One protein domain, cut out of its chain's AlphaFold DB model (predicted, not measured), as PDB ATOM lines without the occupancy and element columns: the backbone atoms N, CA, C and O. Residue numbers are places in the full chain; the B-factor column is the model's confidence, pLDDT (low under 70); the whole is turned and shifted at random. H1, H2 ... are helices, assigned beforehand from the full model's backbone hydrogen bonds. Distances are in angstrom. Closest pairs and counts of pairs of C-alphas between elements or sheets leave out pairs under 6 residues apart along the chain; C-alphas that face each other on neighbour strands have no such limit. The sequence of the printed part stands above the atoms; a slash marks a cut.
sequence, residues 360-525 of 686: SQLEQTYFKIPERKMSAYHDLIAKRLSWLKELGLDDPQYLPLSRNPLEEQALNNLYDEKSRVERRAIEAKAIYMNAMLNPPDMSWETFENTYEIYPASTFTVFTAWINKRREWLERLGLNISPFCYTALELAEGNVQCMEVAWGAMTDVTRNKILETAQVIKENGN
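AT A GLANCE: This is residues 360 to 525 of the 686 residues of the protein "SAP domain-containing protein" of Monilinia fructicola (UniProt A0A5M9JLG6). Look for two loosely packed lobes of helices set end to end, H1 to H4 in one and H5 to H8 in the other, joined where the last part of H4, residues 428 to 435, packs on H7 near the middle of the whole. In the first lobe H1 lies beside H4, with H2 and H3 farther out; in the second, H5, H6, H7 and H8 make a loose frame. The 166 printed residues include eight named helices, H1 to H8 in that order, and no named strand: the class is all helix. The whole is loose, with a radius of gyration of the C-alphas of 20.1 A, and elongated, spanning 62 by 32 by 21 A.

HOW THE PARTS SIT: Begin at the longest helix, H8, residues 507 to 523. With residues 517 to 521 alone it only just touches H5, residues 444 to 451, with 3 pairs of C-alphas within 8 A; the closest, those of Tyr 451 and Ala 517, are 6.0 A apart. H6, residues 462 to 475, touches no helix but is near H8. From H5 go to H7, residues 492 to 503: they touch, about perpendicular at 76 degrees, with the closest C-alphas, Trp 444 and Glu 499, 5.6 A apart. H7 touches residues 428 to 435 of H4, residues 420 to 435, at a steep tilt of 46 degrees, the same way; the closest C-alphas, Ala 435 and Val 500, are 5.6 A apart. H4 in turn, with residues 427 to 434 alone, touches H1, residues 360 to 367, at a shallow tilt of 18 degrees, the same way; their closest C-alphas, Tyr 366 and Asn 434, are 6.7 A apart. H3, residues 405 to 416, only just touches H1 with 3 pairs of C-alphas within 8 A, the closest being Ser 360 and Asn 412 at 6.6 A. H2, residues 377 to 390, is near H1 and H4. In each of the eight helices every O i to N i+4 pair is within hydrogen-bond range.

IN THESE COORDINATES: Find C-alpha 360 at (321.059, 228.182, 237.436), where H1 begins. H4 runs 22.5 A from C-alpha 420 to C-alpha 435 at (323.963, 238.409, 221.068). H8 runs 23.6 A, ending at C-alpha 523 at (324.402, 242.805, 188.856). H6 measures 20.3 A, H2 20.0 A, H7 16.5 A and H3 15.9 A; H1 and H5, eight residues each, are the shortest.

THE WHOLE: Look to Leu 406 and Asn 525 for the two C-alphas farthest apart, 62.9 A. The printed part has no cut. The links from H2 to H3 and from H6 to H7 are long. Residues 416 to 422, of which 420 to 422 belong to H4, stand free. The mean pLDDT of the printed part is 74.3, and 53 residues are under 70, among them residues 484 to 497.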
ATOM      1  N   SER A 360     319.662 227.962 237.040       84.81
ATOM      2  CA  SER A 360     321.059 228.182 237.436       84.81
ATOM      3  C   SER A 360     322.033 228.216 236.252       84.81
ATOM      4  O   SER A 360     322.875 229.108 236.154       84.81
ATOM      5  N   GLN A 361     321.921 227.275 235.311       84.06
ATOM      6  CA  GLN A 361     322.759 227.254 234.112       84.06
ATOM      7  C   GLN A 361     322.475 228.455 233.209       84.06
ATOM      8  O   GLN A 361     323.415 229.061 232.694       84.06
ATOM      9  N   LEU A 362     321.201 228.818 233.044       83.88
ATOM     10  CA  LEU A 362     320.788 229.972 232.255       83.88
ATOM     11  C   LEU A 362     321.370 231.272 232.835       83.88
ATOM     12  O   LEU A 362     322.019 232.042 232.122       83.88
ATOM     13  N   GLU A 363     321.230 231.463 234.144       86.00
ATOM     14  CA  GLU A 363     321.793 232.595 234.879       86.00
ATOM     15  C   GLU A 363     323.319 232.657 234.733       86.00
ATOM     16  O   GLU A 363     323.884 233.691 234.366       86.00
ATOM     17  N   GLN A 364     324.001 231.524 234.909       82.38
ATOM     18  CA  GLN A 364     325.446 231.449 234.715       82.38
ATOM     19  C   GLN A 364     325.867 231.817 233.290       82.38
ATOM     20  O   GLN A 364     326.857 232.527 233.123       82.38
ATOM     21  N   THR A 365     325.164 231.344 232.258       79.94
ATOM     22  CA  THR A 365     325.518 231.671 230.865       79.94
ATOM     23  C   THR A 365     325.387 233.161 230.564       79.94
ATOM     24  O   THR A 365     326.214 233.704 229.836       79.94
ATOM     25  N   TYR A 366     324.409 233.836 231.164       79.31
ATOM     26  CA  TYR A 366     324.186 235.267 230.980       79.31
ATOM     27  C   TYR A 366     325.246 236.129 231.686       79.31
ATOM     28  O   TYR A 366     325.763 237.090 231.111       79.31
ATOM     29  N   PHE A 367     325.604 235.777 232.926       80.81
ATOM     30  CA  PHE A 367     326.522 236.568 233.755       80.81
ATOM     31  C   PHE A 367     328.008 236.208 233.607       80.81
ATOM     32  O   PHE A 367     328.862 236.932 234.117       80.81
ATOM     33  N   LYS A 368     328.348 235.122 232.899       79.06
ATOM     34  CA  LYS A 368     329.748 234.764 232.582       79.06
ATOM     35  C   LYS A 368     330.415 235.712 231.575       79.06
ATOM     36  O   LYS A 368     331.634 235.662 231.428       79.06
ATOM     37  N   ILE A 369     329.645 236.563 230.899       75.81
ATOM     38  CA  ILE A 369     330.135 237.504 229.889       75.81
ATOM     39  C   ILE A 369     330.916 238.656 230.567       75.81
ATOM     40  O   ILE A 369     330.389 239.249 231.514       75.81
ATOM     41  N   PRO A 370     332.149 238.991 230.126       68.38
ATOM     42  CA  PRO A 370     332.994 240.011 230.762       68.38
ATOM     43  C   PRO A 370     332.322 241.378 230.948       68.38
ATOM     44  O   PRO A 370     332.476 242.001 231.996       68.38
ATOM     45  N   GLU A 371     331.525 241.815 229.978       68.25
ATOM     46  CA  GLU A 371     330.786 243.083 229.970       68.25
ATOM     47  C   GLU A 371     329.674 243.122 231.034       68.25
ATOM     48  O   GLU A 371     329.245 244.188 231.478       68.25
ATOM     49  N   ARG A 372     329.227 241.949 231.496       70.00
ATOM     50  CA  ARG A 372     328.225 241.779 232.562       70.00
ATOM     51  C   ARG A 372     328.836 241.314 233.883       70.00
ATOM     52  O   ARG A 372     328.099 241.009 234.823       70.00
ATOM     53  N   LYS A 373     330.167 241.292 233.974       64.50
ATOM     54  CA  LYS A 373     330.893 240.857 235.165       64.50
ATOM     55  C   LYS A 373     330.564 241.772 236.347       64.50
ATOM     56  O   LYS A 373     330.473 242.993 236.227       64.50
ATOM     57  N   MET A 374     330.343 241.151 237.496       68.12
ATOM     58  CA  MET A 374     329.812 241.810 238.684       68.12
ATOM     59  C   MET A 374     330.935 242.496 239.456       68.12
ATOM     60  O   MET A 374     331.826 241.825 239.973       68.12
ATOM     61  N   SER A 375     330.894 243.822 239.546       64.81
ATOM     62  CA  SER A 375     331.863 244.612 240.318       64.81
ATOM     63  C   SER A 375     331.374 244.929 241.739       64.81
ATOM     64  O   SER A 375     332.196 245.075 242.641       64.81
ATOM     65  N   ALA A 376     330.054 244.989 241.971       75.12
ATOM     66  CA  ALA A 376     329.452 245.267 243.279       75.12
ATOM     67  C   ALA A 376     328.091 244.564 243.476       75.12
ATOM     68  O   ALA A 376     327.353 244.337 242.519       75.12
ATOM     69  N   TYR A 377     327.716 244.279 244.732       74.12
ATOM     70  CA  TYR A 377     326.460 243.586 245.083       74.12
ATOM     71  C   TYR A 377     325.200 244.319 244.588       74.12
ATOM     72  O   TYR A 377     324.281 243.696 244.065       74.12
ATOM     73  N   HIS A 378     325.158 245.649 244.707       74.19
ATOM     74  CA  HIS A 378     324.014 246.443 244.244       74.19
ATOM     75  C   HIS A 378     323.866 246.441 242.715       74.19
ATOM     76  O   HIS A 378     322.744 246.410 242.217       74.19
ATOM     77  N   ASP A 379     324.983 246.420 241.987       78.44
ATOM     78  CA  ASP A 379     325.002 246.325 240.524       78.44
ATOM     79  C   ASP A 379     324.541 244.933 240.056       78.44
ATOM     80  O   ASP A 379     323.718 244.816 239.150       78.44
ATOM     81  N   LEU A 380     324.966 243.874 240.758       77.94
ATOM     82  CA  LEU A 380     324.465 242.508 240.569       77.94
ATOM     83  C   LEU A 380     322.934 242.446 240.700       77.94
ATOM     84  O   LEU A 380     322.265 241.921 239.812       77.94
ATOM     85  N   ILE A 381     322.378 242.988 241.787       79.81
ATOM     86  CA  ILE A 381     320.929 242.963 242.032       79.81
ATOM     87  C   ILE A 381     320.195 243.710 240.916       79.81
ATOM     88  O   ILE A 381     319.262 243.165 240.335       79.81
ATOM     89  N   ALA A 382     320.633 244.923 240.575       80.94
ATOM     90  CA  ALA A 382     319.992 245.727 239.537       80.94
ATOM     91  C   ALA A 382     320.017 245.030 238.163       80.94
ATOM     92  O   ALA A 382     318.980 244.933 237.501       80.94
ATOM     93  N   LYS A 383     321.168 244.475 237.760       82.50
ATOM     94  CA  LYS A 383     321.322 243.746 236.490       82.50
ATOM     95  C   LYS A 383     320.498 242.460 236.452       82.50
ATOM     96  O   LYS A 383     319.891 242.162 235.427       82.50
ATOM     97  N   ARG A 384     320.437 241.721 237.563       85.12
ATOM     98  CA  ARG A 384     319.616 240.511 237.698       85.12
ATOM     99  C   ARG A 384     318.125 240.811 237.620       85.12
ATOM    100  O   ARG A 384     317.414 240.102 236.922       85.12
ATOM    101  N   LEU A 385     317.665 241.876 238.273       83.25
ATOM    102  CA  LEU A 385     316.269 242.311 238.201       83.25
ATOM    103  C   LEU A 385     315.870 242.724 236.780       83.25
ATOM    104  O   LEU A 385     314.819 242.304 236.303       83.25
ATOM    105  N   SER A 386     316.719 243.493 236.087       83.25
ATOM    106  CA  SER A 386     316.480 243.850 234.678       83.25
ATOM    107  C   SER A 386     316.435 242.608 233.792       83.25
ATOM    108  O   SER A 386     315.519 242.456 232.993       83.25
ATOM    109  N   TRP A 387     317.381 241.685 233.986       87.06
ATOM    110  CA  TRP A 387     317.444 240.433 233.238       87.06
ATOM    111  C   TRP A 387     316.194 239.566 233.429       87.06
ATOM    112  O   TRP A 387     315.598 239.136 232.447       87.06
ATOM    113  N   LEU A 388     315.747 239.358 234.672       85.44
ATOM    114  CA  LEU A 388     314.527 238.599 234.969       85.44
ATOM    115  C   LEU A 388     313.292 239.229 234.320       85.44
ATOM    116  O   LEU A 388     312.508 238.524 233.685       85.44
ATOM    117  N   LYS A 389     313.167 240.557 234.412       82.12
ATOM    118  CA  LYS A 389     312.078 241.307 233.782       82.12
ATOM    119  C   LYS A 389     312.082 241.153 232.265       82.12
ATOM    120  O   LYS A 389     311.058 240.867 231.652       82.12
ATOM    121  N   GLU A 390     313.245 241.302 231.642       77.50
ATOM    122  CA  GLU A 390     313.385 241.126 230.197       77.50
ATOM    123  C   GLU A 390     313.078 239.687 229.767       77.50
ATOM    124  O   GLU A 390     312.473 239.495 228.716       77.50
ATOM    125  N   LEU A 391     313.370 238.676 230.589       77.31
ATOM    126  CA  LEU A 391     312.970 237.288 230.337       77.31
ATOM    127  C   LEU A 391     311.473 237.000 230.561       77.31
ATOM    128  O   LEU A 391     311.022 235.905 230.218       77.31
ATOM    129  N   GLY A 392     310.694 237.943 231.102       75.62
ATOM    130  CA  GLY A 392     309.300 237.712 231.503       75.62
ATOM    131  C   GLY A 392     309.175 236.835 232.756       75.62
ATOM    132  O   GLY A 392     308.169 236.151 232.950       75.62
ATOM    133  N   LEU A 393     310.218 236.816 233.588       82.31
ATOM    134  CA  LEU A 393     310.262 236.175 234.902       82.31
ATOM    135  C   LEU A 393     310.000 237.216 235.998       82.31
ATOM    136  O   LEU A 393     310.798 237.383 236.916       82.31
ATOM    137  N   ASP A 394     308.872 237.920 235.889       73.06
ATOM    138  CA  ASP A 394     308.477 238.998 236.810       73.06
ATOM    139  C   ASP A 394     307.964 238.495 238.173       73.06
ATOM    140  O   ASP A 394     307.636 239.291 239.054       73.06
ATOM    141  N   ASP A 395     307.864 237.175 238.352       76.12
ATOM    142  CA  ASP A 395     307.374 236.571 239.587       76.12
ATOM    143  C   ASP A 395     308.360 236.842 240.746       76.12
ATOM    144  O   ASP A 395     309.552 236.514 240.636       76.12
ATOM    145  N   PRO A 396     307.878 237.408 241.875       75.25
ATOM    146  CA  PRO A 396     308.688 237.691 243.052       75.25
ATOM    147  C   PRO A 396     309.522 236.511 243.558       75.25
ATOM    148  O   PRO A 396     310.567 236.715 244.178       75.25
ATOM    149  N   GLN A 397     309.090 235.280 243.288       78.69
ATOM    150  CA  GLN A 397     309.774 234.061 243.705       78.69
ATOM    151  C   GLN A 397     311.129 233.850 243.007       78.69
ATOM    152  O   GLN A 397     311.984 233.165 243.564       78.69
ATOM    153  N   TYR A 398     311.377 234.477 241.848       80.50
ATOM    154  CA  TYR A 398     312.687 234.441 241.179       80.50
ATOM    155  C   TYR A 398     313.663 235.510 241.697       80.50
ATOM    156  O   TYR A 398     314.865 235.424 241.434       80.50
ATOM    157  N   LEU A 399     313.187 236.517 242.444       75.88
ATOM    158  CA  LEU A 399     313.994 237.648 242.934       75.88
ATOM    159  C   LEU A 399     315.102 237.284 243.939       75.88
ATOM    160  O   LEU A 399     316.147 237.946 243.898       75.88
ATOM    161  N   PRO A 400     314.946 236.287 244.834       75.88
ATOM    162  CA  PRO A 400     316.012 235.905 245.752       75.88
ATOM    163  C   PRO A 400     317.243 235.393 244.994       75.88
ATOM    164  O   PRO A 400     317.139 234.547 244.109       75.88
ATOM    165  N   LEU A 401     318.427 235.897 245.356       78.56
ATOM    166  CA  LEU A 401     319.696 235.281 244.963       78.56
ATOM    167  C   LEU A 401     319.894 234.008 245.776       78.56
ATOM    168  O   LEU A 401     319.861 234.071 247.006       78.56
ATOM    169  N   SER A 402     320.162 232.893 245.099       78.19
ATOM    170  CA  SER A 402     320.536 231.644 245.759       78.19
ATOM    171  C   SER A 402     321.841 231.825 246.532       78.19
ATOM    172  O   SER A 402     322.877 232.167 245.953       78.19
ATOM    173  N   ARG A 403     321.805 231.588 247.844       76.19
ATOM    174  CA  ARG A 403     322.979 231.638 248.734       76.19
ATOM    175  C   ARG A 403     323.510 230.253 249.073       76.19
ATOM    176  O   ARG A 403     324.619 230.130 249.585       76.19
ATOM    177  N   ASN A 404     322.719 229.219 248.810       81.75
ATOM    178  CA  ASN A 404     323.074 227.830 249.046       81.75
ATOM    179  C   ASN A 404     322.502 226.917 247.940       81.75
ATOM    180  O   ASN A 404     321.574 227.314 247.230       81.75
ATOM    181  N   PRO A 405     323.023 225.682 247.807       83.81
ATOM    182  CA  PRO A 405     322.554 224.734 246.794       83.81
ATOM    183  C   PRO A 405     321.072 224.349 246.927       83.81
ATOM    184  O   PRO A 405     320.442 223.995 245.937       83.81
ATOM    185  N   LEU A 406     320.501 224.422 248.135       82.31
ATOM    186  CA  LEU A 406     319.087 224.116 248.388       82.31
ATOM    187  C   LEU A 406     318.160 225.182 247.785       82.31
ATOM    188  O   LEU A 406     317.156 224.844 247.166       82.31
ATOM    189  N   GLU A 407     318.511 226.458 247.923       80.88
ATOM    190  CA  GLU A 407     317.807 227.593 247.316       80.88
ATOM    191  C   GLU A 407     317.966 227.602 245.793       80.88
ATOM    192  O   GLU A 407     317.004 227.861 245.073       80.88
ATOM    193  N   GLU A 408     319.156 227.265 245.289       83.69
ATOM    194  CA  GLU A 408     319.393 227.086 243.851       83.69
ATOM    195  C   GLU A 408     318.526 225.952 243.285       83.69
ATOM    196  O   GLU A 408     317.891 226.102 242.241       83.69
ATOM    197  N   GLN A 409     318.435 224.829 244.003       84.38
ATOM    198  CA  GLN A 409     317.567 223.718 243.627       84.38
ATOM    199  C   GLN A 409     316.082 224.099 243.704       84.38
ATOM    200  O   GLN A 409     315.318 223.695 242.834       84.38
ATOM    201  N   ALA A 410     315.670 224.909 244.683       83.44
ATOM    202  CA  ALA A 410     314.303 225.420 244.769       83.44
ATOM    203  C   ALA A 410     313.949 226.327 243.577       83.44
ATOM    204  O   ALA A 410     312.884 226.159 242.989       83.44
ATOM    205  N   LEU A 411     314.857 227.219 243.164       86.38
ATOM    206  CA  LEU A 411     314.688 228.050 241.964       86.38
ATOM    207  C   LEU A 411     314.667 227.215 240.679       86.38
ATOM    208  O   LEU A 411     313.858 227.476 239.790       86.38
ATOM    209  N   ASN A 412     315.521 226.192 240.579       86.62
ATOM    210  CA  ASN A 412     315.500 225.259 239.452       86.62
ATOM    211  C   ASN A 412     314.172 224.491 239.391       86.62
ATOM    212  O   ASN A 412     313.587 224.407 238.316       86.62
ATOM    213  N   ASN A 413     313.659 224.008 240.526       83.25
ATOM    214  CA  ASN A 413     312.366 223.326 240.598       83.25
ATOM    215  C   ASN A 413     311.214 224.262 240.205       83.25
ATOM    216  O   ASN A 413     310.378 223.880 239.393       83.25
ATOM    217  N   LEU A 414     311.207 225.498 240.718       83.31
ATOM    218  CA  LEU A 414     310.226 226.527 240.357       83.31
ATOM    219  C   LEU A 414     310.262 226.845 238.854       83.31
ATOM    220  O   LEU A 414     309.231 227.032 238.211       83.31
ATOM    221  N   TYR A 415     311.457 226.894 238.270       82.94
ATOM    222  CA  TYR A 415     311.622 227.052 236.831       82.94
ATOM    223  C   TYR A 415     311.147 225.816 236.060       82.94
ATOM    224  O   TYR A 415     310.522 225.956 235.009       82.94
ATOM    225  N   ASP A 416     311.387 224.615 236.585       80.25
ATOM    226  CA  ASP A 416     310.951 223.343 236.005       80.25
ATOM    227  C   ASP A 416     309.427 223.144 236.034       80.25
ATOM    228  O   ASP A 416     308.920 222.384 235.203       80.25
ATOM    229  N   GLU A 417     308.694 223.854 236.905       77.88
ATOM    230  CA  GLU A 417     307.223 223.938 236.864       77.88
ATOM    231  C   GLU A 417     306.714 224.588 235.569       77.88
ATOM    232  O   GLU A 417     305.603 224.291 235.118       77.88
ATOM    233  N   LYS A 418     307.527 225.438 234.923       69.06
ATOM    234  CA  LYS A 418     307.200 225.979 233.601       69.06
ATOM    235  C   LYS A 418     307.272 224.889 232.543       69.06
ATOM    236  O   LYS A 418     308.151 224.017 232.536       69.06
ATOM    237  N   SER A 419     306.375 224.989 231.565       60.12
ATOM    238  CA  SER A 419     306.376 224.063 230.439       60.12
ATOM    239  C   SER A 419     307.723 224.107 229.711       60.12
ATOM    240  O   SER A 419     308.388 225.141 229.621       60.12
ATOM    241  N   ARG A 420     308.132 222.972 229.135       57.91
ATOM    242  CA  ARG A 420     309.375 222.884 228.354       57.91
ATOM    243  C   ARG A 420     309.443 223.946 227.243       57.91
ATOM    244  O   ARG A 420     310.517 224.461 226.959       57.91
ATOM    245  N   VAL A 421     308.296 224.270 226.647       51.75
ATOM    246  CA  VAL A 421     308.134 225.293 225.604       51.75
ATOM    247  C   VAL A 421     308.433 226.687 226.157       51.75
ATOM    248  O   VAL A 421     309.226 227.415 225.569       51.75
ATOM    249  N   GLU A 422     307.877 227.049 227.313       58.47
ATOM    250  CA  GLU A 422     308.179 228.334 227.965       58.47
ATOM    251  C   GLU A 422     309.653 228.438 228.346       58.47
ATOM    252  O   GLU A 422     310.284 229.457 228.079       58.47
ATOM    253  N   ARG A 423     310.236 227.365 228.893       69.56
ATOM    254  CA  ARG A 423     311.665 227.344 229.224       69.56
ATOM    255  C   ARG A 423     312.554 227.539 227.999       69.56
ATOM    256  O   ARG A 423     313.514 228.296 228.062       69.56
ATOM    257  N   ARG A 424     312.200 226.936 226.862       64.44
ATOM    258  CA  ARG A 424     312.902 227.159 225.588       64.44
ATOM    259  C   ARG A 424     312.761 228.581 225.061       64.44
ATOM    260  O   ARG A 424     313.740 229.119 224.560       64.44
ATOM    261  N   ALA A 425     311.584 229.195 225.180       59.25
ATOM    262  CA  ALA A 425     311.397 230.595 224.797       59.25
ATOM    263  C   ALA A 425     312.259 231.528 225.663       59.25
ATOM    264  O   ALA A 425     312.914 232.428 225.142       59.25
ATOM    265  N   ILE A 426     312.308 231.268 226.972       69.44
ATOM    266  CA  ILE A 426     313.148 232.004 227.921       69.44
ATOM    267  C   ILE A 426     314.636 231.820 227.584       69.44
ATOM    268  O   ILE A 426     315.380 232.795 227.542       69.44
ATOM    269  N   GLU A 427     315.068 230.592 227.285       72.81
ATOM    270  CA  GLU A 427     316.439 230.292 226.854       72.81
ATOM    271  C   GLU A 427     316.802 231.028 225.552       72.81
ATOM    272  O   GLU A 427     317.829 231.699 225.489       72.81
ATOM    273  N   ALA A 428     315.931 230.980 224.540       61.94
ATOM    274  CA  ALA A 428     316.127 231.693 223.277       61.94
ATOM    275  C   ALA A 428     316.219 233.213 223.483       61.94
ATOM    276  O   ALA A 428     317.092 233.864 222.905       61.94
ATOM    277  N   LYS A 429     315.375 233.776 224.357       69.56
ATOM    278  CA  LYS A 429     315.411 235.200 224.702       69.56
ATOM    279  C   LYS A 429     316.703 235.579 225.426       69.56
ATOM    280  O   LYS A 429     317.308 236.591 225.089       69.56
ATOM    281  N   ALA A 430     317.179 234.748 226.352       72.38
ATOM    282  CA  ALA A 430     318.465 234.962 227.015       72.38
ATOM    283  C   ALA A 430     319.638 234.941 226.018       72.38
ATOM    284  O   ALA A 430     320.532 235.784 226.098       72.38
ATOM    285  N   ILE A 431     319.618 234.018 225.049       66.50
ATOM    286  CA  ILE A 431     320.617 233.953 223.971       66.50
ATOM    287  C   ILE A 431     320.567 235.222 223.110       66.50
ATOM    288  O   ILE A 431     321.616 235.796 222.819       66.50
ATOM    289  N   TYR A 432     319.373 235.701 222.753       68.56
ATOM    290  CA  TYR A 432     319.201 236.966 222.034       68.56
ATOM    291  C   TYR A 432     319.786 238.155 222.795       68.56
ATOM    292  O   TYR A 432     320.586 238.911 222.245       68.56
ATOM    293  N   MET A 433     319.477 238.274 224.085       70.50
ATOM    294  CA  MET A 433     320.040 239.325 224.935       70.50
ATOM    295  C   MET A 433     321.569 239.252 225.025       70.50
ATOM    296  O   MET A 433     322.218 240.281 225.210       70.50
ATOM    297  N   ASN A 434     322.166 238.061 224.927       73.44
ATOM    298  CA  ASN A 434     323.622 237.906 224.867       73.44
ATOM    299  C   ASN A 434     324.184 238.364 223.518       73.44
ATOM    300  O   ASN A 434     325.174 239.089 223.499       73.44
ATOM    301  N   ALA A 435     323.549 237.984 222.407       67.12
ATOM    302  CA  ALA A 435     323.963 238.409 221.068       67.12
ATOM    303  C   ALA A 435     323.890 239.938 220.894       67.12
ATOM    304  O   ALA A 435     324.737 240.525 220.231       67.12
ATOM    305  N   MET A 436     322.925 240.585 221.550       72.06
ATOM    306  CA  MET A 436     322.719 242.036 221.491       72.06
ATOM    307  C   MET A 436     323.666 242.866 222.366       72.06
ATOM    308  O   MET A 436     323.580 244.089 222.342       72.06
ATOM    309  N   LEU A 437     324.569 242.248 223.135       73.06
ATOM    310  CA  LEU A 437     325.605 243.001 223.854       73.06
ATOM    311  C   LEU A 437     326.633 243.619 222.912       73.06
ATOM    312  O   LEU A 437     327.040 244.757 223.116       73.06
ATOM    313  N   ASN A 438     327.032 242.855 221.898       67.81
ATOM    314  CA  ASN A 438     327.993 243.250 220.881       67.81
ATOM    315  C   ASN A 438     327.354 242.964 219.515       67.81
ATOM    316  O   ASN A 438     327.746 242.003 218.844       67.81
ATOM    317  N   PRO A 439     326.297 243.710 219.144       72.06
ATOM    318  CA  PRO A 439     325.596 243.457 217.901       72.06
ATOM    319  C   PRO A 439     326.528 243.750 216.717       72.06
ATOM    320  O   PRO A 439     327.406 244.610 216.820       72.06
ATOM    321  N   PRO A 440     326.336 243.073 215.577       70.62
ATOM    322  CA  PRO A 440     327.014 243.439 214.341       70.62
ATOM    323  C   PRO A 440     326.791 244.911 213.983       70.62
ATOM    324  O   PRO A 440     325.694 245.427 214.196       70.62
ATOM    325  N   ASP A 441     327.770 245.537 213.323       76.19
ATOM    326  CA  ASP A 441     327.661 246.918 212.812       76.19
ATOM    327  C   ASP A 441     326.398 247.151 211.965       76.19
ATOM    328  O   ASP A 441     325.838 248.247 211.932       76.19
ATOM    329  N   MET A 442     325.940 246.107 211.270       82.50
ATOM    330  CA  MET A 442     324.711 246.105 210.488       82.50
ATOM    331  C   MET A 442     323.800 244.981 210.975       82.50
ATOM    332  O   MET A 442     324.180 243.814 210.885       82.50
ATOM    333  N   SER A 443     322.593 245.320 211.433       83.12
ATOM    334  CA  SER A 443     321.574 244.331 211.808       83.12
ATOM    335  C   SER A 443     321.097 243.520 210.602       83.12
ATOM    336  O   SER A 443     321.218 243.973 209.456       83.12
ATOM    337  N   TRP A 444     320.530 242.336 210.846       83.62
ATOM    338  CA  TRP A 444     319.923 241.530 209.785       83.62
ATOM    339  C   TRP A 444     318.835 242.316 209.047       83.62
ATOM    340  O   TRP A 444     318.819 242.343 207.817       83.62
ATOM    341  N   GLU A 445     317.970 243.015 209.786       81.81
ATOM    342  CA  GLU A 445     316.915 243.846 209.195       81.81
ATOM    343  C   GLU A 445     317.485 244.941 208.276       81.81
ATOM    344  O   GLU A 445     316.997 245.155 207.163       81.81
ATOM    345  N   THR A 446     318.554 245.615 208.708       84.00
ATOM    346  CA  THR A 446     319.200 246.666 207.909       84.00
ATOM    347  C   THR A 446     319.858 246.082 206.665       84.00
ATOM    348  O   THR A 446     319.741 246.654 205.579       84.00
ATOM    349  N   PHE A 447     320.527 244.936 206.803       88.00
ATOM    350  CA  PHE A 447     321.130 244.210 205.691       88.00
ATOM    351  C   PHE A 447     320.084 243.821 204.646       88.00
ATOM    352  O   PHE A 447     320.248 244.124 203.462       88.00
ATOM    353  N   GLU A 448     318.991 243.199 205.083       85.38
ATOM    354  CA  GLU A 448     317.921 242.744 204.207       85.38
ATOM    355  C   GLU A 448     317.276 243.923 203.474       85.38
ATOM    356  O   GLU A 448     317.273 243.941 202.246       85.38
ATOM    357  N   ASN A 449     316.874 244.976 204.185       82.00
ATOM    358  CA  ASN A 449     316.293 246.169 203.560       82.00
ATOM    359  C   ASN A 449     317.261 246.880 202.599       82.00
ATOM    360  O   ASN A 449     316.844 247.451 201.588       82.00
ATOM    361  N   THR A 450     318.563 246.861 202.899       82.25
ATOM    362  CA  THR A 450     319.570 247.515 202.058       82.25
ATOM    363  C   THR A 450     319.852 246.708 200.800       82.25
ATOM    364  O   THR A 450     320.009 247.307 199.738       82.25
ATOM    365  N   TYR A 451     319.937 245.380 200.874       81.94
ATOM    366  CA  TYR A 451     320.416 244.548 199.764       81.94
ATOM    367  C   TYR A 451     319.349 243.668 199.100       81.94
ATOM    368  O   TYR A 451     319.658 242.999 198.108       81.94
ATOM    369  N   GLU A 452     318.101 243.696 199.574       78.19
ATOM    370  CA  GLU A 452     316.979 243.022 198.923       78.19
ATOM    371  C   GLU A 452     316.761 243.586 197.506       78.19
ATOM    372  O   GLU A 452     316.690 244.791 197.262       78.19
ATOM    373  N   ILE A 453     316.654 242.675 196.539       70.94
ATOM    374  CA  ILE A 453     316.495 242.997 195.107       70.94
ATOM    375  C   ILE A 453     315.014 242.978 194.701       70.94
ATOM    376  O   ILE A 453     314.623 243.494 193.653       70.94
ATOM    377  N   TYR A 454     314.176 242.381 195.546       72.31
ATOM    378  CA  TYR A 454     312.775 242.083 195.293       72.31
ATOM    379  C   TYR A 454     311.908 242.530 196.473       72.31
ATOM    380  O   TYR A 454     311.354 241.668 197.149       72.31
ATOM    381  N   PRO A 455     311.757 243.844 196.719       69.62
ATOM    382  CA  PRO A 455     310.986 244.319 197.862       69.62
ATOM    383  C   PRO A 455     309.559 243.773 197.820       69.62
ATOM    384  O   PRO A 455     308.938 243.731 196.753       69.62
ATOM    385  N   ALA A 456     309.024 243.379 198.979       66.56
ATOM    386  CA  ALA A 456     307.705 242.744 199.094       66.56
ATOM    387  C   ALA A 456     306.581 243.538 198.403       66.56
ATOM    388  O   ALA A 456     305.683 242.956 197.797       66.56
ATOM    389  N   SER A 457     306.683 244.871 198.406       66.69
ATOM    390  CA  SER A 457     305.755 245.797 197.742       66.69
ATOM    391  C   SER A 457     305.646 245.620 196.221       66.69
ATOM    392  O   SER A 457     304.681 246.086 195.619       66.69
ATOM    393  N   THR A 458     306.606 244.947 195.580       63.97
ATOM    394  CA  THR A 458     306.610 244.716 194.124       63.97
ATOM    395  C   THR A 458     305.809 243.490 193.690       63.97
ATOM    396  O   THR A 458     305.640 243.268 192.488       63.97
ATOM    397  N   PHE A 459     305.275 242.710 194.635       65.06
ATOM    398  CA  PHE A 459     304.520 241.494 194.352       65.06
ATOM    399  C   PHE A 459     303.065 241.635 194.791       65.06
ATOM    400  O   PHE A 459     302.763 242.022 195.913       65.06
ATOM    401  N   THR A 460     302.146 241.242 193.912       64.69
ATOM    402  CA  THR A 460     300.713 241.130 194.232       64.69
ATOM    403  C   THR A 460     300.368 239.807 194.914       64.69
ATOM    404  O   THR A 460     299.321 239.690 195.544       64.69
ATOM    405  N   VAL A 461     301.244 238.804 194.794       68.62
ATOM    406  CA  VAL A 461     301.075 237.468 195.369       68.62
ATOM    407  C   VAL A 461     302.241 237.172 196.303       68.62
ATOM    408  O   VAL A 461     303.392 237.089 195.872       68.62
ATOM    409  N   PHE A 462     301.931 236.949 197.578       64.94
ATOM    410  CA  PHE A 462     302.930 236.728 198.622       64.94
ATOM    411  C   PHE A 462     303.853 235.527 198.344       64.94
ATOM    412  O   PHE A 462     305.066 235.620 198.504       64.94
ATOM    413  N   THR A 463     303.315 234.416 197.835       67.50
ATOM    414  CA  THR A 463     304.113 233.222 197.498       67.50
ATOM    415  C   THR A 463     305.136 233.475 196.388       67.50
ATOM    416  O   THR A 463     306.209 232.872 196.395       67.50
ATOM    417  N   ALA A 464     304.848 234.391 195.457       68.81
ATOM    418  CA  ALA A 464     305.789 234.777 194.411       68.81
ATOM    419  C   ALA A 464     306.979 235.560 194.988       68.81
ATOM    420  O   ALA A 464     308.120 235.300 194.601       68.81
ATOM    421  N   TRP A 465     306.721 236.447 195.956       78.75
ATOM    422  CA  TRP A 465     307.778 237.133 196.701       78.75
ATOM    423  C   TRP A 465     308.631 236.148 197.506       78.75
ATOM    424  O   TRP A 465     309.849 236.160 197.358       78.75
ATOM    425  N   ILE A 466     308.017 235.227 198.267       72.12
ATOM    426  CA  ILE A 466     308.752 234.223 199.065       72.12
ATOM    427  C   ILE A 466     309.751 233.450 198.196       72.12
ATOM    428  O   ILE A 466     310.905 233.270 198.581       72.12
ATOM    429  N   ASN A 467     309.318 232.998 197.018       74.62
ATOM    430  CA  ASN A 467     310.178 232.246 196.107       74.62
ATOM    431  C   ASN A 467     311.364 233.087 195.614       74.62
ATOM    432  O   ASN A 467     312.476 232.575 195.512       74.62
ATOM    433  N   LYS A 468     311.148 234.381 195.345       77.25
ATOM    434  CA  LYS A 468     312.203 235.300 194.900       77.25
ATOM    435  C   LYS A 468     313.169 235.685 196.017       77.25
ATOM    436  O   LYS A 468     314.375 235.710 195.782       77.25
ATOM    437  N   ARG A 469     312.664 235.897 197.232       82.31
ATOM    438  CA  ARG A 469     313.490 236.079 198.431       82.31
ATOM    439  C   ARG A 469     314.332 234.839 198.716       82.31
ATOM    440  O   ARG A 469     315.524 234.964 198.964       82.31
ATOM    441  N   ARG A 470     313.752 233.637 198.622       79.31
ATOM    442  CA  ARG A 470     314.493 232.376 198.788       79.31
ATOM    443  C   ARG A 470     315.609 232.237 197.758       79.31
ATOM    444  O   ARG A 470     316.726 231.927 198.141       79.31
ATOM    445  N   GLU A 471     315.327 232.500 196.484       81.00
ATOM    446  CA  GLU A 471     316.338 232.475 195.418       81.00
ATOM    447  C   GLU A 471     317.487 233.461 195.706       81.00
ATOM    448  O   GLU A 471     318.655 233.148 195.481       81.00
ATOM    449  N   TRP A 472     317.172 234.647 196.233       86.00
ATOM    450  CA  TRP A 472     318.176 235.615 196.674       86.00
ATOM    451  C   TRP A 472     319.010 235.083 197.851       86.00
ATOM    452  O   TRP A 472     320.237 235.079 197.763       86.00
ATOM    453  N   LEU A 473     318.372 234.539 198.890       86.38
ATOM    454  CA  LEU A 473     319.057 233.918 200.029       86.38
ATOM    455  C   LEU A 473     319.921 232.718 199.617       86.38
ATOM    456  O   LEU A 473     321.018 232.552 200.142       86.38
ATOM    457  N   GLU A 474     319.485 231.897 198.658       83.94
ATOM    458  CA  GLU A 474     320.280 230.785 198.113       83.94
ATOM    459  C   GLU A 474     321.593 231.280 197.508       83.94
ATOM    460  O   GLU A 474     322.651 230.715 197.782       83.94
ATOM    461  N   ARG A 475     321.547 232.376 196.744       82.50
ATOM    462  CA  ARG A 475     322.747 232.982 196.146       82.50
ATOM    463  C   ARG A 475     323.695 233.575 197.188       82.50
ATOM    464  O   ARG A 475     324.896 233.621 196.945       82.50
ATOM    465  N   LEU A 476     323.167 234.003 198.334       87.12
ATOM    466  CA  LEU A 476     323.952 234.467 199.479       87.12
ATOM    467  C   LEU A 476     324.501 233.325 200.347       87.12
ATOM    468  O   LEU A 476     325.289 233.581 201.253       87.12
ATOM    469  N   GLY A 477     324.093 232.075 200.104       82.38
ATOM    470  CA  GLY A 477     324.397 230.952 200.999       82.38
ATOM    471  C   GLY A 477     323.611 230.989 202.316       82.38
ATOM    472  O   GLY A 477     323.995 230.335 203.281       82.38
ATOM    473  N   LEU A 478     322.508 231.741 202.355       83.19
ATOM    474  CA  LEU A 478     321.655 231.975 203.520       83.19
ATOM    475  C   LEU A 478     320.273 231.322 203.404       83.19
ATOM    476  O   LEU A 478     319.382 231.613 204.196       83.19
ATOM    477  N   ASN A 479     320.058 230.404 202.458       78.81
ATOM    478  CA  ASN A 479     318.845 229.577 202.442       78.81
ATOM    479  C   ASN A 479     318.927 228.436 203.471       78.81
ATOM    480  O   ASN A 479     318.805 227.255 203.152       78.81
ATOM    481  N   ILE A 480     319.191 228.812 204.716       66.00
ATOM    482  CA  ILE A 480     319.293 227.934 205.875       66.00
ATOM    483  C   ILE A 480     318.496 228.549 207.022       66.00
ATOM    484  O   ILE A 480     318.265 229.759 207.064       66.00
ATOM    485  N   SER A 481     318.062 227.713 207.962       56.41
ATOM    486  CA  SER A 481     317.425 228.199 209.184       56.41
ATOM    487  C   SER A 481     318.426 229.040 209.994       56.41
ATOM    488  O   SER A 481     319.579 228.617 210.113       56.41
ATOM    489  N   PRO A 482     318.031 230.202 210.551       63.59
ATOM    490  CA  PRO A 482     316.681 230.784 210.574       63.59
ATOM    491  C   PRO A 482     316.353 231.771 209.433       63.59
ATOM    492  O   PRO A 482     315.209 232.195 209.314       63.59
ATOM    493  N   PHE A 483     317.302 232.128 208.567       70.31
ATOM    494  CA  PHE A 483     317.124 233.166 207.535       70.31
ATOM    495  C   PHE A 483     316.099 232.805 206.447       70.31
ATOM    496  O   PHE A 483     315.432 233.679 205.889       70.31
ATOM    497  N   CYS A 484     315.931 231.511 206.160       63.56
ATOM    498  CA  CYS A 484     315.001 231.025 205.137       63.56
ATOM    499  C   CYS A 484     313.508 231.213 205.481       63.56
ATOM    500  O   CYS A 484     312.656 230.987 204.615       63.56
ATOM    501  N   TYR A 485     313.170 231.610 206.713       60.47
ATOM    502  CA  TYR A 485     311.793 231.896 207.132       60.47
ATOM    503  C   TYR A 485     311.369 233.307 206.695       60.47
ATOM    504  O   TYR A 485     312.200 234.211 206.642       60.47
ATOM    505  N   THR A 486     310.099 233.510 206.326       55.38
ATOM    506  CA  THR A 486     309.614 234.789 205.768       55.38
ATOM    507  C   THR A 486     308.819 235.654 206.744       55.38
ATOM    508  O   THR A 486     308.023 235.154 207.530       55.38
ATOM    509  N   ALA A 487     308.979 236.973 206.588       45.84
ATOM    510  CA  ALA A 487     308.513 238.060 207.454       45.84
ATOM    511  C   ALA A 487     306.988 238.216 207.682       45.84
ATOM    512  O   ALA A 487     306.571 239.018 208.509       45.84
ATOM    513  N   LEU A 488     306.118 237.466 207.000       40.81
ATOM    514  CA  LEU A 488     304.661 237.578 207.224       40.81
ATOM    515  C   LEU A 488     304.185 236.783 208.458       40.81
ATOM    516  O   LEU A 488     303.001 236.753 208.777       40.81
ATOM    517  N   GLU A 489     305.143 236.213 209.194       45.38
ATOM    518  CA  GLU A 489     305.004 235.621 210.523       45.38
ATOM    519  C   GLU A 489     305.986 236.226 211.545       45.38
ATOM    520  O   GLU A 489     306.557 235.506 212.372       45.38
ATOM    521  N   LEU A 490     306.242 237.535 211.503       44.50
ATOM    522  CA  LEU A 490     307.033 238.190 212.551       44.50
ATOM    523  C   LEU A 490     306.209 238.305 213.841       44.50
ATOM    524  O   LEU A 490     305.748 239.373 214.226       44.50
ATOM    525  N   ALA A 491     306.051 237.180 214.540       49.72
ATOM    526  CA  ALA A 491     306.189 237.236 215.983       49.72
ATOM    527  C   ALA A 491     307.634 237.675 216.268       49.72
ATOM    528  O   ALA A 491     308.565 237.204 215.609       49.72
ATOM    529  N   GLU A 492     307.809 238.574 217.230       51.75
ATOM    530  CA  GLU A 492     309.085 239.167 217.655       51.75
ATOM    531  C   GLU A 492     310.243 238.144 217.726       51.75
ATOM    532  O   GLU A 492     311.368 238.431 217.325       51.75
ATOM    533  N   GLY A 493     309.948 236.901 218.123       53.81
ATOM    534  CA  GLY A 493     310.926 235.819 218.237       53.81
ATOM    535  C   GLY A 493     311.603 235.363 216.933       53.81
ATOM    536  O   GLY A 493     312.738 234.891 216.986       53.81
ATOM    537  N   ASN A 494     310.975 235.527 215.762       58.31
ATOM    538  CA  ASN A 494     311.589 235.140 214.482       58.31
ATOM    539  C   ASN A 494     312.666 236.143 214.034       58.31
ATOM    540  O   ASN A 494     313.728 235.718 213.577       58.31
ATOM    541  N   VAL A 495     312.429 237.451 214.229       63.94
ATOM    542  CA  VAL A 495     313.457 238.496 214.027       63.94
ATOM    543  C   VAL A 495     314.631 238.223 214.954       63.94
ATOM    544  O   VAL A 495     315.773 238.156 214.511       63.94
ATOM    545  N   GLN A 496     314.339 237.985 216.236       65.38
ATOM    546  CA  GLN A 496     315.358 237.737 217.251       65.38
ATOM    547  C   GLN A 496     316.239 236.533 216.892       65.38
ATOM    548  O   GLN A 496     317.458 236.611 217.014       65.38
ATOM    549  N   CYS A 497     315.666 235.443 216.374       63.00
ATOM    550  CA  CYS A 497     316.451 234.286 215.931       63.00
ATOM    551  C   CYS A 497     317.365 234.597 214.739       63.00
ATOM    552  O   CYS A 497     318.507 234.132 214.717       63.00
ATOM    553  N   MET A 498     316.888 235.365 213.755       70.69
ATOM    554  CA  MET A 498     317.713 235.795 212.620       70.69
ATOM    555  C   MET A 498     318.848 236.704 213.076       70.69
ATOM    556  O   MET A 498     319.987 236.487 212.676       70.69
ATOM    557  N   GLU A 499     318.564 237.645 213.972       75.12
ATOM    558  CA  GLU A 499     319.572 238.542 214.534       75.12
ATOM    559  C   GLU A 499     320.612 237.798 215.385       75.12
ATOM    560  O   GLU A 499     321.802 238.073 215.263       75.12
ATOM    561  N   VAL A 500     320.217 236.792 216.179       66.88
ATOM    562  CA  VAL A 500     321.184 235.919 216.877       66.88
ATOM    563  C   VAL A 500     322.067 235.187 215.881       66.88
ATOM    564  O   VAL A 500     323.286 235.172 216.035       66.88
ATOM    565  N   ALA A 501     321.466 234.551 214.873       69.81
ATOM    566  CA  ALA A 501     322.222 233.786 213.890       69.81
ATOM    567  C   ALA A 501     323.163 234.689 213.080       69.81
ATOM    568  O   ALA A 501     324.273 234.275 212.757       69.81
ATOM    569  N   TRP A 502     322.741 235.920 212.789       80.06
ATOM    570  CA  TRP A 502     323.537 236.945 212.118       80.06
ATOM    571  C   TRP A 502     324.681 237.465 213.001       80.06
ATOM    572  O   TRP A 502     325.822 237.592 212.543       80.06
ATOM    573  N   GLY A 503     324.398 237.686 214.287       72.81
ATOM    574  CA  GLY A 503     325.369 238.049 215.318       72.81
ATOM    575  C   GLY A 503     326.420 236.973 215.567       72.81
ATOM    576  O   GLY A 503     327.596 237.284 215.721       72.81
ATOM    577  N   ALA A 504     326.024 235.702 215.527       72.31
ATOM    578  CA  ALA A 504     326.919 234.565 215.728       72.31
ATOM    579  C   ALA A 504     327.879 234.310 214.549       72.31
ATOM    580  O   ALA A 504     328.837 233.547 214.694       72.31
ATOM    581  N   MET A 505     327.641 234.905 213.374       77.31
ATOM    582  CA  MET A 505     328.574 234.797 212.251       77.31
ATOM    583  C   MET A 505     329.857 235.577 212.528       77.31
ATOM    584  O   MET A 505     329.827 236.672 213.074       77.31
ATOM    585  N   THR A 506     330.991 235.039 212.077       79.25
ATOM    586  CA  THR A 506     332.254 235.788 212.093       79.25
ATOM    587  C   THR A 506     332.196 236.970 211.126       79.25
ATOM    588  O   THR A 506     331.535 236.886 210.085       79.25
ATOM    589  N   ASP A 507     332.952 238.031 211.412       79.69
ATOM    590  CA  ASP A 507     333.027 239.211 210.541       79.69
ATOM    591  C   ASP A 507     333.497 238.855 209.126       79.69
ATOM    592  O   ASP A 507     332.991 239.396 208.151       79.69
ATOM    593  N   VAL A 508     334.387 237.865 208.988       80.94
ATOM    594  CA  VAL A 508     334.845 237.359 207.682       80.94
ATOM    595  C   VAL A 508     333.683 236.774 206.878       80.94
ATOM    596  O   VAL A 508     333.509 237.095 205.700       80.94
ATOM    597  N   THR A 509     332.864 235.926 207.507       83.31
ATOM    598  CA  THR A 509     331.679 235.343 206.861       83.31
ATOM    599  C   THR A 509     330.677 236.432 206.493       83.31
ATOM    600  O   THR A 509     330.158 236.434 205.376       83.31
ATOM    601  N   ARG A 510     330.436 237.378 207.407       87.75
ATOM    602  CA  ARG A 510     329.486 238.476 207.208       87.75
ATOM    603  C   ARG A 510     329.924 239.404 206.075       87.75
ATOM    604  O   ARG A 510     329.123 239.690 205.191       87.75
ATOM    605  N   ASN A 511     331.196 239.790 206.030       85.56
ATOM    606  CA  ASN A 511     331.759 240.632 204.973       85.56
ATOM    607  C   ASN A 511     331.681 239.954 203.605       85.56
ATOM    608  O   ASN A 511     331.262 240.579 202.636       85.56
ATOM    609  N   LYS A 512     331.959 238.647 203.524       88.31
ATOM    610  CA  LYS A 512     331.778 237.889 202.279       88.31
ATOM    611  C   LYS A 512     330.319 237.889 201.805       88.31
ATOM    612  O   LYS A 512     330.056 237.996 200.606       88.31
ATOM    613  N   ILE A 513     329.368 237.752 202.732       89.75
ATOM    614  CA  ILE A 513     327.936 237.840 202.422       89.75
ATOM    615  C   ILE A 513     327.585 239.250 201.942       89.75
ATOM    616  O   ILE A 513     326.887 239.369 200.940       89.75
ATOM    617  N   LEU A 514     328.091 240.300 202.597       89.50
ATOM    618  CA  LEU A 514     327.885 241.698 202.205       89.50
ATOM    619  C   LEU A 514     328.422 241.984 200.802       89.50
ATOM    620  O   LEU A 514     327.683 242.502 199.968       89.50
ATOM    621  N   GLU A 515     329.654 241.577 200.504       86.38
ATOM    622  CA  GLU A 515     330.249 241.696 199.168       86.38
ATOM    623  C   GLU A 515     329.411 240.952 198.124       86.38
ATOM    624  O   GLU A 515     329.095 241.490 197.063       86.38
ATOM    625  N   THR A 516     328.985 239.726 198.437       85.06
ATOM    626  CA  THR A 516     328.133 238.937 197.540       85.06
ATOM    627  C   THR A 516     326.784 239.627 197.332       85.06
ATOM    628  O   THR A 516     326.322 239.737 196.199       85.06
ATOM    629  N   ALA A 517     326.159 240.150 198.386       87.38
ATOM    630  CA  ALA A 517     324.888 240.862 198.319       87.38
ATOM    631  C   ALA A 517     324.998 242.156 197.512       87.38
ATOM    632  O   ALA A 517     324.133 242.427 196.679       87.38
ATOM    633  N   GLN A 518     326.087 242.901 197.687       83.81
ATOM    634  CA  GLN A 518     326.405 244.075 196.889       83.81
ATOM    635  C   GLN A 518     326.572 243.701 195.415       83.81
ATOM    636  O   GLN A 518     325.906 244.287 194.567       83.81
ATOM    637  N   VAL A 519     327.359 242.670 195.099       78.38
ATOM    638  CA  VAL A 519     327.546 242.190 193.722       78.38
ATOM    639  C   VAL A 519     326.225 241.721 193.111       78.38
ATOM    640  O   VAL A 519     325.934 242.056 191.965       78.38
ATOM    641  N   ILE A 520     325.386 240.976 193.839       78.06
ATOM    642  CA  ILE A 520     324.073 240.549 193.329       78.06
ATOM    643  C   ILE A 520     323.151 241.762 193.169       78.06
ATOM    644  O   ILE A 520     322.429 241.809 192.182       78.06
ATOM    645  N   LYS A 521     323.178 242.761 194.055       75.62
ATOM    646  CA  LYS A 521     322.385 243.992 193.907       75.62
ATOM    647  C   LYS A 521     322.863 244.843 192.730       75.62
ATOM    648  O   LYS A 521     322.045 245.370 191.987       75.62
ATOM    649  N   GLU A 522     324.167 244.943 192.510       68.06
ATOM    650  CA  GLU A 522     324.772 245.689 191.401       68.06
ATOM    651  C   GLU A 522     324.638 244.968 190.052       68.06
ATOM    652  O   GLU A 522     324.517 245.622 189.013       68.06
ATOM    653  N   ASN A 523     324.642 243.633 190.046       63.19
ATOM    654  CA  ASN A 523     324.402 242.805 188.856       63.19
ATOM    655  C   ASN A 523     322.906 242.597 188.591       63.19
ATOM    656  O   ASN A 523     322.478 242.448 187.449       63.19
ATOM    657  N   GLY A 524     322.115 242.576 189.658       57.19
ATOM    658  CA  GLY A 524     320.660 242.507 189.677       57.19
ATOM    659  C   GLY A 524     320.000 243.881 189.687       57.19
ATOM    660  O   GLY A 524     318.782 243.935 189.866       57.19
ATOM    661  N   ASN A 525     320.781 244.956 189.490       53.41
ATOM    662  CA  ASN A 525     320.314 246.338 189.554       53.41
ATOM    663  C   ASN A 525     319.056 246.467 188.692       53.41
ATOM    664  O   ASN A 525     318.973 245.850 187.619       53.41
TER     665      ASN A 525